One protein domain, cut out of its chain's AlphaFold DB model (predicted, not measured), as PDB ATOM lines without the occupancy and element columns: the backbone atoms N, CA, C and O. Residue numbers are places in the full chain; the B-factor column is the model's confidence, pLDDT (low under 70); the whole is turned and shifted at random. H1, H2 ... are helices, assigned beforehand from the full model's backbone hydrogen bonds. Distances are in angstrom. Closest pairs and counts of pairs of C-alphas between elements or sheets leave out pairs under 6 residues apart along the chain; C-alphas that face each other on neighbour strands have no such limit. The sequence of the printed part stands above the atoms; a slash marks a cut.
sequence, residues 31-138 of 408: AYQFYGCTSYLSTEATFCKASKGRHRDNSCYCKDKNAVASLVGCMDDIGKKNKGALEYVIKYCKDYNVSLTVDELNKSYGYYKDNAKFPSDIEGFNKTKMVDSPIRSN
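This is residues 31 to 138 of the 408 residues of the protein "Ferric oxidoreductase domain-containing protein" of [Candida] haemuloni (UniProt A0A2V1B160). H3 is the core of a small helical body, with H1 crossing it on one side and H5 crossing it on the opposite side. H4 spans the first ends of H1 and H5, short H2 sits at the first end of H3, and two long loops, residues 45 to 59 and 116 to 138, reach outward. The printed part has 108 residues with five named helices, H1 to H5 in chain order, and no named strand; the class is all helix. It is compact, with a radius of gyration of the C-alphas of 12.9 A, and the C-alphas span 35 by 34 by 20 A.

H1 holds residues 31 to 44 and runs 20.2 A from C-alpha 31 at (-16.969, 45.416, -43.288). H2 is residues 60 to 63, 4.9 A long. H3 is residues 65 to 77, 18.0 A long, from C-alpha 65 at (-30.988, 35.939, -32.008). H4 is residues 83 to 94, 16.6 A long. H5 is residues 102 to 115, 19.9 A long, and ends with C-alpha 115 at (-24.902, 28.286, -26.060).

H3 is the hub, touching three other helices. With its residues 70 to 75 alone it touches H1, opposite ways at a steep tilt of 64 degrees; the closest C-alphas, of Cys 37 and Cys 74, are 5.9 A apart. H3 touches H5 about perpendicular, at 88 degrees, with the C-alphas of Ala 69 and Ser 108 closest at 4.7 A. H2 and H3 touch only at the corner, the C-alphas of Tyr 61 and Val 68 being closest at 4.9 A. Residues 31 to 34 of H1 touch residues 85 to 89 of H4, the same way at a steep tilt of 69 degrees, only just short of about perpendicular; the closest C-alphas, of Ala 31 and Tyr 88, are 6.2 A apart. H4 touches residues 102 to 105 of H5 about perpendicular, at 80 degrees, with the C-alphas of Leu 86 and Val 102 closest at 6.4 A. H3 and H4 are close but not clearly touching. H1 and H5 are apart. The helix packing is mostly crossed, the helices that touch meeting at large angles. Every O i to N i+4 pair is within hydrogen-bond range in H3, H4 and H5, and 9 of 10 in H1; H2 is too short for such a pair.

The two C-alphas farthest apart, of Gly 84 and Gly 124, are 36.6 A apart. The printed part has no cut. The link from H1 to H2 is long, with 15 residues. The mean pLDDT of the printed part is 85.3, and residues 50 to 57 are under 70.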
ATOM      1  N   ALA A  31     -16.008  46.179 -42.490       82.50
ATOM      2  CA  ALA A  31     -16.969  45.416 -43.288       82.50
ATOM      3  C   ALA A  31     -16.482  43.989 -43.593       82.50
ATOM      4  O   ALA A  31     -17.290  43.072 -43.751       82.50
ATOM      5  N   TYR A  32     -15.166  43.771 -43.682       86.75
ATOM      6  CA  TYR A  32     -14.598  42.476 -44.079       86.75
ATOM      7  C   TYR A  32     -14.910  41.366 -43.070       86.75
ATOM      8  O   TYR A  32     -15.147  40.225 -43.457       86.75
ATOM      9  N   GLN A  33     -14.952  41.698 -41.777       88.81
ATOM     10  CA  GLN A  33     -15.354  40.792 -40.700       88.81
ATOM     11  C   GLN A  33     -16.798  40.357 -40.888       88.81
ATOM     12  O   GLN A  33     -17.105  39.172 -40.773       88.81
ATOM     13  N   PHE A  34     -17.675  41.313 -41.197       89.31
ATOM     14  CA  PHE A  34     -19.089  41.050 -41.409       89.31
ATOM     15  C   PHE A  34     -19.305  40.137 -42.616       89.31
ATOM     16  O   PHE A  34     -19.917  39.077 -42.479       89.31
ATOM     17  N   TYR A  35     -18.761  40.490 -43.783       88.75
ATOM     18  CA  TYR A  35     -18.925  39.674 -44.988       88.75
ATOM     19  C   TYR A  35     -18.226  38.319 -44.873       88.75
ATOM     20  O   TYR A  35     -18.820  37.307 -45.225       88.75
ATOM     21  N   GLY A  36     -17.025  38.259 -44.290       89.50
ATOM     22  CA  GLY A  36     -16.310  37.002 -44.060       89.50
ATOM     23  C   GLY A  36     -17.104  36.031 -43.187       89.50
ATOM     24  O   GLY A  36     -17.310  34.877 -43.568       89.50
ATOM     25  N   CYS A  37     -17.609  36.508 -42.048       90.94
ATOM     26  CA  CYS A  37     -18.384  35.679 -41.132       90.94
ATOM     27  C   CYS A  37     -19.773  35.328 -41.666       90.94
ATOM     28  O   CYS A  37     -20.195  34.185 -41.524       90.94
ATOM     29  N   THR A  38     -20.484  36.250 -42.319       90.06
ATOM     30  CA  THR A  38     -21.791  35.930 -42.924       90.06
ATOM     31  C   THR A  38     -21.656  34.963 -44.105       90.06
ATOM     32  O   THR A  38     -22.435  34.013 -44.196       90.06
ATOM     33  N   SER A  39     -20.642  35.127 -44.966       88.56
ATOM     34  CA  SER A  39     -20.328  34.180 -46.044       88.56
ATOM     35  C   SER A  39     -20.022  32.793 -45.479       88.56
ATOM     36  O   SER A  39     -20.646  31.824 -45.914       88.56
ATOM     37  N   TYR A  40     -19.162  32.700 -44.458       90.56
ATOM     38  CA  TYR A  40     -18.868  31.444 -43.763       90.56
ATOM     39  C   TYR A  40     -20.130  30.806 -43.162       90.56
ATOM     40  O   TYR A  40     -20.504  29.696 -43.544       90.56
ATOM     41  N   LEU A  41     -20.837  31.528 -42.288       89.50
ATOM     42  CA  LEU A  41     -22.018  31.025 -41.582       89.50
ATOM     43  C   LEU A  41     -23.112  30.557 -42.543       89.50
ATOM     44  O   LEU A  41     -23.733  29.531 -42.286       89.50
ATOM     45  N   SER A  42     -23.295  31.241 -43.678       86.00
ATOM     46  CA  SER A  42     -24.274  30.852 -44.702       86.00
ATOM     47  C   SER A  42     -23.992  29.495 -45.364       86.00
ATOM     48  O   SER A  42     -24.878  28.935 -46.008       86.00
ATOM     49  N   THR A  43     -22.769  28.968 -45.232       84.69
ATOM     50  CA  THR A  43     -22.380  27.634 -45.733       84.69
ATOM     51  C   THR A  43     -22.424  26.547 -44.661       84.69
ATOM     52  O   THR A  43     -22.537  25.354 -44.977       84.69
ATOM     53  N   GLU A  44     -22.377  26.952 -43.395       85.19
ATOM     54  CA  GLU A  44     -22.442  26.038 -42.262       85.19
ATOM     55  C   GLU A  44     -23.874  25.766 -41.829       85.19
ATOM     56  O   GLU A  44     -24.224  24.600 -41.667       85.19
ATOM     57  N   ALA A  45     -24.715  26.798 -41.712       85.31
ATOM     58  CA  ALA A  45     -26.096  26.668 -41.260       85.31
ATOM     59  C   ALA A  45     -27.049  27.652 -41.951       85.31
ATOM     60  O   ALA A  45     -26.672  28.746 -42.375       85.31
ATOM     61  N   THR A  46     -28.324  27.269 -42.027       85.88
ATOM     62  CA  THR A  46     -29.377  28.138 -42.556       85.88
ATOM     63  C   THR A  46     -30.002  28.943 -41.422       85.88
ATOM     64  O   THR A  46     -30.781  28.423 -40.632       85.88
ATOM     65  N   PHE A  47     -29.677  30.234 -41.364       83.25
ATOM     66  CA  PHE A  47     -30.333  31.206 -40.476       83.25
ATOM     67  C   PHE A  47     -31.417  32.017 -41.200       83.25
ATOM     68  O   PHE A  47     -32.448  32.370 -40.636       83.25
ATOM     69  N   CYS A  48     -31.190  32.324 -42.477       79.31
ATOM     70  CA  CYS A  48     -32.084  33.138 -43.295       79.31
ATOM     71  C   CYS A  48     -33.013  32.244 -44.122       79.31
ATOM     72  O   CYS A  48     -32.577  31.238 -44.686       79.31
ATOM     73  N   LYS A  49     -34.286  32.635 -44.275       71.81
ATOM     74  CA  LYS A  49     -35.167  32.004 -45.270       71.81
ATOM     75  C   LYS A  49     -34.602  32.251 -46.670       71.81
ATOM     76  O   LYS A  49     -34.069  33.323 -46.948       71.81
ATOM     77  N   ALA A  50     -34.746  31.279 -47.569       62.31
ATOM     78  CA  ALA A  50     -34.357  31.456 -48.964       62.31
ATOM     79  C   ALA A  50     -35.138  32.630 -49.587       62.31
ATOM     80  O   ALA A  50     -36.359  32.568 -49.734       62.31
ATOM     81  N   SER A  51     -34.436  33.708 -49.943       53.12
ATOM     82  CA  SER A  51     -35.038  34.853 -50.629       53.12
ATOM     83  C   SER A  51     -35.308  34.529 -52.099       53.12
ATOM     84  O   SER A  51     -34.444  34.003 -52.804       53.12
ATOM     85  N   LYS A  52     -36.504  34.880 -52.587       40.97
ATOM     86  CA  LYS A  52     -36.849  34.880 -54.016       40.97
ATOM     87  C   LYS A  52     -36.315  36.171 -54.659       40.97
ATOM     88  O   LYS A  52     -37.086  37.075 -54.959       40.97
ATOM     89  N   GLY A  53     -34.999  36.297 -54.842       43.44
ATOM     90  CA  GLY A  53     -34.414  37.531 -55.380       43.44
ATOM     91  C   GLY A  53     -32.928  37.460 -55.741       43.44
ATOM     92  O   GLY A  53     -32.241  36.482 -55.467       43.44
ATOM     93  N   ARG A  54     -32.428  38.524 -56.396       37.28
ATOM     94  CA  ARG A  54     -31.029  38.673 -56.862       37.28
ATOM     95  C   ARG A  54     -30.028  38.949 -55.722       37.28
ATOM     96  O   ARG A  54     -28.829  38.779 -55.935       37.28
ATOM     97  N   HIS A  55     -30.523  39.339 -54.546       44.94
ATOM     98  CA  HIS A  55     -29.762  39.589 -53.320       44.94
ATOM     99  C   HIS A  55     -30.165  38.565 -52.253       44.94
ATOM    100  O   HIS A  55     -31.353  38.274 -52.095       44.94
ATOM    101  N   ARG A  56     -29.183  38.009 -51.529       53.56
ATOM    102  CA  ARG A  56     -29.468  37.222 -50.323       53.56
ATOM    103  C   ARG A  56     -30.041  38.197 -49.296       53.56
ATOM    104  O   ARG A  56     -29.350  39.134 -48.908       53.56
ATOM    105  N   ASP A  57     -31.307  38.017 -48.926       61.19
ATOM    106  CA  ASP A  57     -31.901  38.745 -47.805       61.19
ATOM    107  C   ASP A  57     -31.232  38.241 -46.525       61.19
ATOM    108  O   ASP A  57     -31.626  37.227 -45.951       61.19
ATOM    109  N   ASN A  58     -30.153  38.920 -46.141       71.44
ATOM    110  CA  ASN A  58     -29.350  38.609 -44.967       71.44
ATOM    111  C   ASN A  58     -29.926  39.264 -43.696       71.44
ATOM    112  O   ASN A  58     -29.245  39.312 -42.672       71.44
ATOM    113  N   SER A  59     -31.181  39.738 -43.722       78.69
ATOM    114  CA  SER A  59     -31.834  40.367 -42.565       78.69
ATOM    115  C   SER A  59     -31.949  39.450 -41.343       78.69
ATOM    116  O   SER A  59     -32.131  39.946 -40.229       78.69
ATOM    117  N   CYS A  60     -31.786  38.129 -41.500       83.56
ATOM    118  CA  CYS A  60     -31.703  37.224 -40.353       83.56
ATOM    119  C   CYS A  60     -30.520  37.556 -39.438       83.56
ATOM    120  O   CYS A  60     -30.684  37.499 -38.228       83.56
ATOM    121  N   TYR A  61     -29.386  38.022 -39.973       86.50
ATOM    122  CA  TYR A  61     -28.232  38.444 -39.168       86.50
ATOM    123  C   TYR A  61     -28.468  39.738 -38.375       86.50
ATOM    124  O   TYR A  61     -27.569  40.193 -37.677       86.50
ATOM    125  N   CYS A  62     -29.670  40.311 -38.474       87.88
ATOM    126  CA  CYS A  62     -30.135  41.443 -37.680       87.88
ATOM    127  C   CYS A  62     -31.327  41.094 -36.780       87.88
ATOM    128  O   CYS A  62     -31.495  41.705 -35.731       87.88
ATOM    129  N   LYS A  63     -32.179  40.148 -37.196       87.19
ATOM    130  CA  LYS A  63     -33.452  39.829 -36.526       87.19
ATOM    131  C   LYS A  63     -33.392  38.558 -35.684       87.19
ATOM    132  O   LYS A  63     -34.065  38.468 -34.664       87.19
ATOM    133  N   ASP A  64     -32.638  37.564 -36.137       88.56
ATOM    134  CA  ASP A  64     -32.567  36.260 -35.493       88.56
ATOM    135  C   ASP A  64     -31.485  36.260 -34.407       88.56
ATOM    136  O   ASP A  64     -30.312  36.543 -34.668       88.56
ATOM    137  N   LYS A  65     -31.881  35.927 -33.175       90.62
ATOM    138  CA  LYS A  65     -30.988  35.939 -32.008       90.62
ATOM    139  C   LYS A  65     -29.791  34.999 -32.188       90.62
ATOM    140  O   LYS A  65     -28.678  35.352 -31.797       90.62
ATOM    141  N   ASN A  66     -29.997  33.827 -32.787       90.81
ATOM    142  CA  ASN A  66     -28.945  32.835 -32.996       90.81
ATOM    143  C   ASN A  66     -27.998  33.265 -34.116       90.81
ATOM    144  O   ASN A  66     -26.786  33.085 -33.994       90.81
ATOM    145  N   ALA A  67     -28.524  33.881 -35.175       89.75
ATOM    146  CA  ALA A  67     -27.738  34.404 -36.285       89.75
ATOM    147  C   ALA A  67     -26.849  35.576 -35.851       89.75
ATOM    148  O   ALA A  67     -25.656  35.581 -36.156       89.75
ATOM    149  N   VAL A  68     -27.404  36.536 -35.099       92.69
ATOM    150  CA  VAL A  68     -26.655  37.677 -34.543       92.69
ATOM    151  C   VAL A  68     -25.557  37.177 -33.601       92.69
ATOM    152  O   VAL A  68     -24.402  37.585 -33.723       92.69
ATOM    153  N   ALA A  69     -25.885  36.246 -32.701       93.44
ATOM    154  CA  ALA A  69     -24.916  35.663 -31.779       93.44
ATOM    155  C   ALA A  69     -23.795  34.905 -32.509       93.44
ATOM    156  O   ALA A  69     -22.623  35.112 -32.207       93.44
ATOM    157  N   SER A  70     -24.133  34.089 -33.514       93.75
ATOM    158  CA  SER A  70     -23.149  33.352 -34.325       93.75
ATOM    159  C   SER A  70     -22.254  34.288 -35.136       93.75
ATOM    160  O   SER A  70     -21.065  34.028 -35.283       93.75
ATOM    161  N   LEU A  71     -22.802  35.398 -35.639       93.31
ATOM    162  CA  LEU A  71     -22.048  36.416 -36.367       93.31
ATOM    163  C   LEU A  71     -21.009  37.089 -35.469       93.31
ATOM    164  O   LEU A  71     -19.824  37.089 -35.802       93.31
ATOM    165  N   VAL A  72     -21.435  37.634 -34.326       94.00
ATOM    166  CA  VAL A  72     -20.518  38.306 -33.391       94.00
ATOM    167  C   VAL A  72     -19.511  37.309 -32.805       94.00
ATOM    168  O   VAL A  72     -18.337  37.642 -32.643       94.00
ATOM    169  N   GLY A  73     -19.946  36.075 -32.546       94.06
ATOM    170  CA  GLY A  73     -19.090  34.969 -32.128       94.06
ATOM    171  C   GLY A  73     -18.016  34.621 -33.156       94.06
ATOM    172  O   GLY A  73     -16.839  34.572 -32.813       94.06
ATOM    173  N   CYS A  74     -18.384  34.488 -34.433       94.00
ATOM    174  CA  CYS A  74     -17.430  34.260 -35.518       94.00
ATOM    175  C   CYS A  74     -16.366  35.363 -35.595       94.00
ATOM    176  O   CYS A  74     -15.182  35.061 -35.747       94.00
ATOM    177  N   MET A  75     -16.762  36.635 -35.455       94.12
ATOM    178  CA  MET A  75     -15.816  37.758 -35.470       94.12
ATOM    179  C   MET A  75     -14.791  37.657 -34.336       94.12
ATOM    180  O   MET A  75     -13.626  38.025 -34.512       94.12
ATOM    181  N   ASP A  76     -15.221  37.177 -33.170       94.12
ATOM    182  CA  ASP A  76     -14.357  36.950 -32.015       94.12
ATOM    183  C   ASP A  76     -13.416  35.763 -32.233       94.12
ATOM    184  O   ASP A  76     -12.212  35.903 -32.034       94.12
ATOM    185  N   ASP A  77     -13.944  34.645 -32.735       92.69
ATOM    186  CA  ASP A  77     -13.196  33.409 -32.990       92.69
ATOM    187  C   ASP A  77     -12.030  33.623 -33.968       92.69
ATOM    188  O   ASP A  77     -10.952  33.049 -33.801       92.69
ATOM    189  N   ILE A  78     -12.203  34.482 -34.979       91.88
ATOM    190  CA  ILE A  78     -11.126  34.848 -35.918       91.88
ATOM    191  C   ILE A  78     -10.194  35.951 -35.382       91.88
ATOM    192  O   ILE A  78      -9.261  36.365 -36.078       91.88
ATOM    193  N   GLY A  79     -10.439  36.456 -34.169       91.00
ATOM    194  CA  GLY A  79      -9.663  37.516 -33.525       91.00
ATOM    195  C   GLY A  79      -9.828  38.890 -34.180       91.00
ATOM    196  O   GLY A  79      -8.886  39.684 -34.188       91.00
ATOM    197  N   LYS A  80     -10.986  39.162 -34.800       89.44
ATOM    198  CA  LYS A  80     -11.261  40.412 -35.534       89.44
ATOM    199  C   LYS A  80     -12.441  41.217 -34.994       89.44
ATOM    200  O   LYS A  80     -12.745  42.266 -35.560       89.44
ATOM    201  N   LYS A  81     -13.069  40.789 -33.897       90.69
ATOM    202  CA  LYS A  81     -14.088  41.575 -33.195       90.69
ATOM    203  C   LYS A  81     -13.466  42.863 -32.658       90.69
ATOM    204  O   LYS A  81     -12.581  42.832 -31.808       90.69
ATOM    205  N   ASN A  82     -13.944  43.996 -33.147       89.69
ATOM    206  CA  ASN A  82     -13.546  45.320 -32.690       89.69
ATOM    207  C   ASN A  82     -14.779  46.244 -32.699       89.69
ATOM    208  O   ASN A  82     -15.844  45.862 -33.186       89.69
ATOM    209  N   LYS A  83     -14.641  47.459 -32.160       88.75
ATOM    210  CA  LYS A  83     -15.752  48.419 -32.103       88.75
ATOM    211  C   LYS A  83     -16.294  48.774 -33.496       88.75
ATOM    212  O   LYS A  83     -17.506  48.791 -33.668       88.75
ATOM    213  N   GLY A  84     -15.416  48.985 -34.477       86.81
ATOM    214  CA  GLY A  84     -15.801  49.334 -35.847       86.81
ATOM    215  C   GLY A  84     -16.612  48.234 -36.541       86.81
ATOM    216  O   GLY A  84     -17.635  48.516 -37.153       86.81
ATOM    217  N   ALA A  85     -16.236  46.966 -36.374       87.00
ATOM    218  CA  ALA A  85     -16.966  45.814 -36.898       87.00
ATOM    219  C   ALA A  85     -18.376  45.718 -36.295       87.00
ATOM    220  O   ALA A  85     -19.335  45.444 -37.015       87.00
ATOM    221  N   LEU A  86     -18.526  45.997 -34.992       90.88
ATOM    222  CA  LEU A  86     -19.839  46.059 -34.340       90.88
ATOM    223  C   LEU A  86     -20.663  47.254 -34.840       90.88
ATOM    224  O   LEU A  86     -21.847  47.101 -35.131       90.88
ATOM    225  N   GLU A  87     -20.044  48.426 -34.998       90.06
ATOM    226  CA  GLU A  87     -20.679  49.611 -35.589       90.06
ATOM    227  C   GLU A  87     -21.129  49.350 -37.039       90.06
ATOM    228  O   GLU A  87     -22.208  49.796 -37.433       90.06
ATOM    229  N   TYR A  88     -20.376  48.557 -37.809       88.94
ATOM    230  CA  TYR A  88     -20.776  48.129 -39.150       88.94
ATOM    231  C   TYR A  88     -22.019  47.234 -39.119       88.94
ATOM    232  O   TYR A  88     -22.932  47.445 -39.917       88.94
ATOM    233  N   VAL A  89     -22.108  46.280 -38.182       89.56
ATOM    234  CA  VAL A  89     -23.327  45.466 -37.999       89.56
ATOM    235  C   VAL A  89     -24.530  46.358 -37.696       89.56
ATOM    236  O   VAL A  89     -25.586  46.194 -38.301       89.56
ATOM    237  N   ILE A  90     -24.367  47.347 -36.812       90.69
ATOM    238  CA  ILE A  90     -25.430  48.306 -36.474       90.69
ATOM    239  C   ILE A  90     -25.861  49.096 -37.713       90.69
ATOM    240  O   ILE A  90     -27.060  49.213 -37.976       90.69
ATOM    241  N   LYS A  91     -24.901  49.604 -38.498       88.75
ATOM    242  CA  LYS A  91     -25.177  50.316 -39.752       88.75
ATOM    243  C   LYS A  91     -25.954  49.429 -40.725       88.75
ATOM    244  O   LYS A  91     -26.996  49.848 -41.214       88.75
ATOM    245  N   TYR A  92     -25.489  48.200 -40.943       86.50
ATOM    246  CA  TYR A  92     -26.130  47.236 -41.835       86.50
ATOM    247  C   TYR A  92     -27.567  46.922 -41.406       86.50
ATOM    248  O   TYR A  92     -28.478  46.894 -42.226       86.50
ATOM    249  N   CYS A  93     -27.801  46.717 -40.109       89.12
ATOM    250  CA  CYS A  93     -29.128  46.398 -39.589       89.12
ATOM    251  C   CYS A  93     -30.100  47.581 -39.627       89.12
ATOM    252  O   CYS A  93     -31.308  47.372 -39.791       89.12
ATOM    253  N   LYS A  94     -29.585  48.815 -39.584       89.38
ATOM    254  CA  LYS A  94     -30.384  50.029 -39.769       89.38
ATOM    255  C   LYS A  94     -31.058  50.068 -41.143       89.38
ATOM    256  O   LYS A  94     -32.222  50.455 -41.213       89.38
ATOM    257  N   ASP A  95     -30.390  49.586 -42.193       84.19
ATOM    258  CA  ASP A  95     -30.955  49.504 -43.550       84.19
ATOM    259  C   ASP A  95     -32.157  48.539 -43.634       84.19
ATOM    260  O   ASP A  95     -32.991  48.646 -44.533       84.19
ATOM    261  N   TYR A  96     -32.297  47.631 -42.661       83.19
ATOM    262  CA  TYR A  96     -33.437  46.719 -42.513       83.19
ATOM    263  C   TYR A  96     -34.448  47.168 -41.446       83.19
ATOM    264  O   TYR A  96     -35.272  46.356 -41.010       83.19
ATOM    265  N   ASN A  97     -34.402  48.437 -41.024       85.56
ATOM    266  CA  ASN A  97     -35.216  49.009 -39.944       85.56
ATOM    267  C   ASN A  97     -35.046  48.296 -38.589       85.56
ATOM    268  O   ASN A  97     -35.986  48.227 -37.798       85.56
ATOM    269  N   VAL A  98     -33.853  47.762 -38.308       86.50
ATOM    270  CA  VAL A  98     -33.515  47.171 -37.008       86.50
ATOM    271  C   VAL A  98     -32.464  48.038 -36.320       86.50
ATOM    272  O   VAL A  98     -31.337  48.167 -36.792       86.50
ATOM    273  N   SER A  99     -32.826  48.634 -35.186       87.25
ATOM    274  CA  SER A  99     -31.901  49.389 -34.342       87.25
ATOM    275  C   SER A  99     -31.227  48.456 -33.340       87.25
ATOM    276  O   SER A  99     -31.884  47.980 -32.418       87.25
ATOM    277  N   LEU A 100     -29.928  48.214 -33.520       87.81
ATOM    278  CA  LEU A 100     -29.091  47.495 -32.560       87.81
ATOM    279  C   LEU A 100     -28.115  48.459 -31.886       87.81
ATOM    280  O   LEU A 100     -27.655  49.429 -32.490       87.81
ATOM    281  N   THR A 101     -27.761  48.160 -30.645       91.31
ATOM    282  CA  THR A 101     -26.724  48.855 -29.877       91.31
ATOM    283  C   THR A 101     -25.505  47.961 -29.670       91.31
ATOM    284  O   THR A 101     -25.583  46.731 -29.724       91.31
ATOM    285  N   VAL A 102     -24.350  48.574 -29.395       88.94
ATOM    286  CA  VAL A 102     -23.118  47.826 -29.087       88.94
ATOM    287  C   VAL A 102     -23.321  46.921 -27.865       88.94
ATOM    288  O   VAL A 102     -22.833  45.791 -27.847       88.94
ATOM    289  N   ASP A 103     -24.101  47.368 -26.879       90.56
ATOM    290  CA  ASP A 103     -24.408  46.586 -25.680       90.56
ATOM    291  C   ASP A 103     -25.269  45.355 -25.987       90.56
ATOM    292  O   ASP A 103     -25.030  44.282 -25.434       90.56
ATOM    293  N   GLU A 104     -26.236  45.459 -26.901       90.75
ATOM    294  CA  GLU A 104     -27.028  44.310 -27.361       90.75
ATOM    295  C   GLU A 104     -26.184  43.295 -28.138       90.75
ATOM    296  O   GLU A 104     -26.354  42.084 -27.966       90.75
ATOM    297  N   LEU A 105     -25.223  43.760 -28.941       91.94
ATOM    298  CA  LEU A 105     -24.271  42.878 -29.621       91.94
ATOM    299  C   LEU A 105     -23.333  42.183 -28.623       91.94
ATOM    300  O   LEU A 105     -23.074  40.987 -28.751       91.94
ATOM    301  N   ASN A 106     -22.889  42.885 -27.578       92.06
ATOM    302  CA  ASN A 106     -22.096  42.290 -26.499       92.06
ATOM    303  C   ASN A 106     -22.901  41.272 -25.673       92.06
ATOM    304  O   ASN A 106     -22.373  40.217 -25.321       92.06
ATOM    305  N   LYS A 107     -24.191  41.528 -25.416       93.00
ATOM    306  CA  LYS A 107     -25.101  40.541 -24.807       93.00
ATOM    307  C   LYS A 107     -25.271  39.311 -25.700       93.00
ATOM    308  O   LYS A 107     -25.230  38.186 -25.207       93.00
ATOM    309  N   SER A 108     -25.401  39.512 -27.011       91.88
ATOM    310  CA  SER A 108     -25.479  38.424 -27.996       91.88
ATOM    311  C   SER A 108     -24.196  37.591 -28.031       91.88
ATOM    312  O   SER A 108     -24.252  36.371 -28.163       91.88
ATOM    313  N   TYR A 109     -23.040  38.224 -27.835       92.94
ATOM    314  CA  TYR A 109     -21.762  37.536 -27.669       92.94
ATOM    315  C   TYR A 109     -21.671  36.737 -26.358       92.94
ATOM    316  O   TYR A 109     -21.137  35.630 -26.360       92.94
ATOM    317  N   GLY A 110     -22.220  37.244 -25.249       92.81
ATOM    318  CA  GLY A 110     -22.375  36.453 -24.021       92.81
ATOM    319  C   GLY A 110     -23.220  35.201 -24.269       92.81
ATOM    320  O   GLY A 110     -22.775  34.087 -24.015       92.81
ATOM    321  N   TYR A 111     -24.379  35.374 -24.910       93.81
ATOM    322  CA  TYR A 111     -25.249  34.264 -25.306       93.81
ATOM    323  C   TYR A 111     -24.542  33.243 -26.216       93.81
ATOM    324  O   TYR A 111     -24.722  32.038 -26.033       93.81
ATOM    325  N   TYR A 112     -23.708  33.711 -27.152       94.00
ATOM    326  CA  TYR A 112     -22.865  32.859 -27.992       94.00
ATOM    327  C   TYR A 112     -21.920  31.987 -27.162       94.00
ATOM    328  O   TYR A 112     -21.884  30.778 -27.370       94.00
ATOM    329  N   LYS A 113     -21.191  32.562 -26.196       92.81
ATOM    330  CA  LYS A 113     -20.255  31.794 -25.356       92.81
ATOM    331  C   LYS A 113     -20.926  30.652 -24.608       92.81
ATOM    332  O   LYS A 113     -20.342  29.577 -24.508       92.81
ATOM    333  N   ASP A 114     -22.133  30.899 -24.120       92.94
ATOM    334  CA  ASP A 114     -22.837  29.954 -23.262       92.94
ATOM    335  C   ASP A 114     -23.561  28.859 -24.066       92.94
ATOM    336  O   ASP A 114     -23.764  27.758 -23.558       92.94
ATOM    337  N   ASN A 115     -23.962  29.138 -25.315       92.38
ATOM    338  CA  ASN A 115     -24.902  28.286 -26.060       92.38
ATOM    339  C   ASN A 115     -24.393  27.796 -27.426       92.38
ATOM    340  O   ASN A 115     -25.085  27.000 -28.066       92.38
ATOM    341  N   ALA A 116     -23.240  28.266 -27.914       90.38
ATOM    342  CA  ALA A 116     -22.763  27.918 -29.252       90.38
ATOM    343  C   ALA A 116     -22.268  26.472 -29.341       90.38
ATOM    344  O   ALA A 116     -21.409  26.039 -28.572       90.38
ATOM    345  N   LYS A 117     -22.769  25.745 -30.343       90.81
ATOM    346  CA  LYS A 117     -22.414  24.345 -30.618       90.81
ATOM    347  C   LYS A 117     -21.816  24.206 -32.009       90.81
ATOM    348  O   LYS A 117     -22.180  24.961 -32.913       90.81
ATOM    349  N   PHE A 118     -20.913  23.247 -32.204       88.12
ATOM    350  CA  PHE A 118     -20.502  22.904 -33.561       88.12
ATOM    351  C   PHE A 118     -21.656  22.203 -34.288       88.12
ATOM    352  O   PHE A 118     -22.435  21.498 -33.645       88.12
ATOM    353  N   PRO A 119     -21.765  22.337 -35.623       84.88
ATOM    354  CA  PRO A 119     -22.786  21.625 -36.392       84.88
ATOM    355  C   PRO A 119     -22.778  20.099 -36.189       84.88
ATOM    356  O   PRO A 119     -23.819  19.467 -36.323       84.88
ATOM    357  N   SER A 120     -21.623  19.511 -35.847       83.56
ATOM    358  CA  SER A 120     -21.465  18.085 -35.512       83.56
ATOM    359  C   SER A 120     -22.154  17.669 -34.214       83.56
ATOM    360  O   SER A 120     -22.512  16.506 -34.065       83.56
ATOM    361  N   ASP A 121     -22.334  18.609 -33.287       86.44
ATOM    362  CA  ASP A 121     -22.784  18.339 -31.918       86.44
ATOM    363  C   ASP A 121     -24.296  18.580 -31.767       86.44
ATOM    364  O   ASP A 121     -24.856  18.477 -30.674       86.44
ATOM    365  N   ILE A 122     -24.965  18.952 -32.864       84.69
ATOM    366  CA  ILE A 122     -26.399  19.220 -32.916       84.69
ATOM    367  C   ILE A 122     -27.105  17.966 -33.435       84.69
ATOM    368  O   ILE A 122     -26.955  17.569 -34.592       84.69
ATOM    369  N   GLU A 123     -27.908  17.349 -32.574       82.19
ATOM    370  CA  GLU A 123     -28.693  16.169 -32.922       82.19
ATOM    371  C   GLU A 123     -29.700  16.490 -34.040       82.19
ATOM    372  O   GLU A 123     -30.441  17.471 -33.974       82.19
ATOM    373  N   GLY A 124     -29.706  15.684 -35.107       78.25
ATOM    374  CA  GLY A 124     -30.599  15.887 -36.253       78.25
ATOM    375  C   GLY A 124     -30.278  17.115 -37.119       78.25
ATOM    376  O   GLY A 124     -31.143  17.552 -37.886       78.25
ATOM    377  N   PHE A 125     -29.063  17.672 -37.022       83.38
ATOM    378  CA  PHE A 125     -28.663  18.847 -37.794       83.38
ATOM    379  C   PHE A 125     -28.848  18.642 -39.298       83.38
ATOM    380  O   PHE A 125     -28.325  17.707 -39.906       83.38
ATOM    381  N   ASN A 126     -29.567  19.573 -39.920       81.62
ATOM    382  CA  ASN A 126     -29.741  19.601 -41.360       81.62
ATOM    383  C   ASN A 126     -29.498  21.018 -41.873       81.62
ATOM    384  O   ASN A 126     -30.243  21.937 -41.539       81.62
ATOM    385  N   LYS A 127     -28.503  21.166 -42.757       80.06
ATOM    386  CA  LYS A 127     -28.130  22.445 -43.373       80.06
ATOM    387  C   LYS A 127     -29.288  23.147 -44.075       80.06
ATOM    388  O   LYS A 127     -29.232  24.360 -44.212       80.06
ATOM    389  N   THR A 128     -30.316  22.432 -44.533       79.81
ATOM    390  CA  THR A 128     -31.468  23.032 -45.227       79.81
ATOM    391  C   THR A 128     -32.565  23.517 -44.283       79.81
ATOM    392  O   THR A 128     -33.479  24.209 -44.730       79.81
ATOM    393  N   LYS A 129     -32.529  23.123 -43.006       83.12
ATOM    394  CA  LYS A 129     -33.497  23.547 -41.991       83.12
ATOM    395  C   LYS A 129     -32.936  24.718 -41.192       83.12
ATOM    396  O   LYS A 129     -31.722  24.890 -41.097       83.12
ATOM    397  N   MET A 130     -33.841  25.531 -40.653       82.75
ATOM    398  CA  MET A 130     -33.459  26.623 -39.764       82.75
ATOM    399  C   MET A 130     -32.836  26.053 -38.494       82.75
ATOM    400  O   MET A 130     -33.311  25.040 -37.983       82.75
ATOM    401  N   VAL A 131     -31.750  26.673 -38.039       84.75
ATOM    402  CA  VAL A 131     -31.061  26.254 -36.820       84.75
ATOM    403  C   VAL A 131     -31.585  27.030 -35.614       84.75
ATOM    404  O   VAL A 131     -31.664  28.258 -35.639       84.75
ATOM    405  N   ASP A 132     -31.905  26.309 -34.541       85.25
ATOM    406  CA  ASP A 132     -32.493  26.881 -33.323       85.25
ATOM    407  C   ASP A 132     -31.446  27.247 -32.253       85.25
ATOM    408  O   ASP A 132     -31.794  27.714 -31.167       85.25
ATOM    409  N   SER A 133     -30.155  27.081 -32.557       87.38
ATOM    410  CA  SER A 133     -29.032  27.396 -31.665       87.38
ATOM    411  C   SER A 133     -27.920  28.167 -32.385       87.38
ATOM    412  O   SER A 133     -27.747  28.000 -33.596       87.38
ATOM    413  N   PRO A 134     -27.115  28.973 -31.668       90.00
ATOM    414  CA  PRO A 134     -25.944  29.603 -32.261       90.00
ATOM    415  C   PRO A 134     -24.898  28.557 -32.678       90.00
ATOM    416  O   PRO A 134     -24.705  27.538 -32.010       90.00
ATOM    417  N   ILE A 135     -24.218  28.818 -33.793       90.88
ATOM    418  CA  ILE A 135     -23.227  27.921 -34.390       90.88
ATOM    419  C   ILE A 135     -21.825  28.393 -34.061       90.88
ATOM    420  O   ILE A 135     -21.449  29.520 -34.386       90.88
ATOM    421  N   ARG A 136     -21.038  27.494 -33.473       90.88
ATOM    422  CA  ARG A 136     -19.624  27.721 -33.201       90.88
ATOM    423  C   ARG A 136     -18.803  27.630 -34.481       90.88
ATOM    424  O   ARG A 136     -18.972  26.699 -35.270       90.88
ATOM    425  N   SER A 137     -17.898  28.586 -34.674       90.06
ATOM    426  CA  SER A 137     -17.127  28.685 -35.912       90.06
ATOM    427  C   SER A 137     -15.897  27.780 -35.903       90.06
ATOM    428  O   SER A 137     -15.127  27.741 -34.944       90.06
ATOM    429  N   ASN A 138     -15.652  27.088 -37.016       90.88
ATOM    430  CA  ASN A 138     -14.343  26.519 -37.306       90.88
ATOM    431  C   ASN A 138     -13.398  27.660 -37.698       90.88
ATOM    432  O   ASN A 138     -13.500  28.216 -38.794       90.88
TER     433      ASN A 138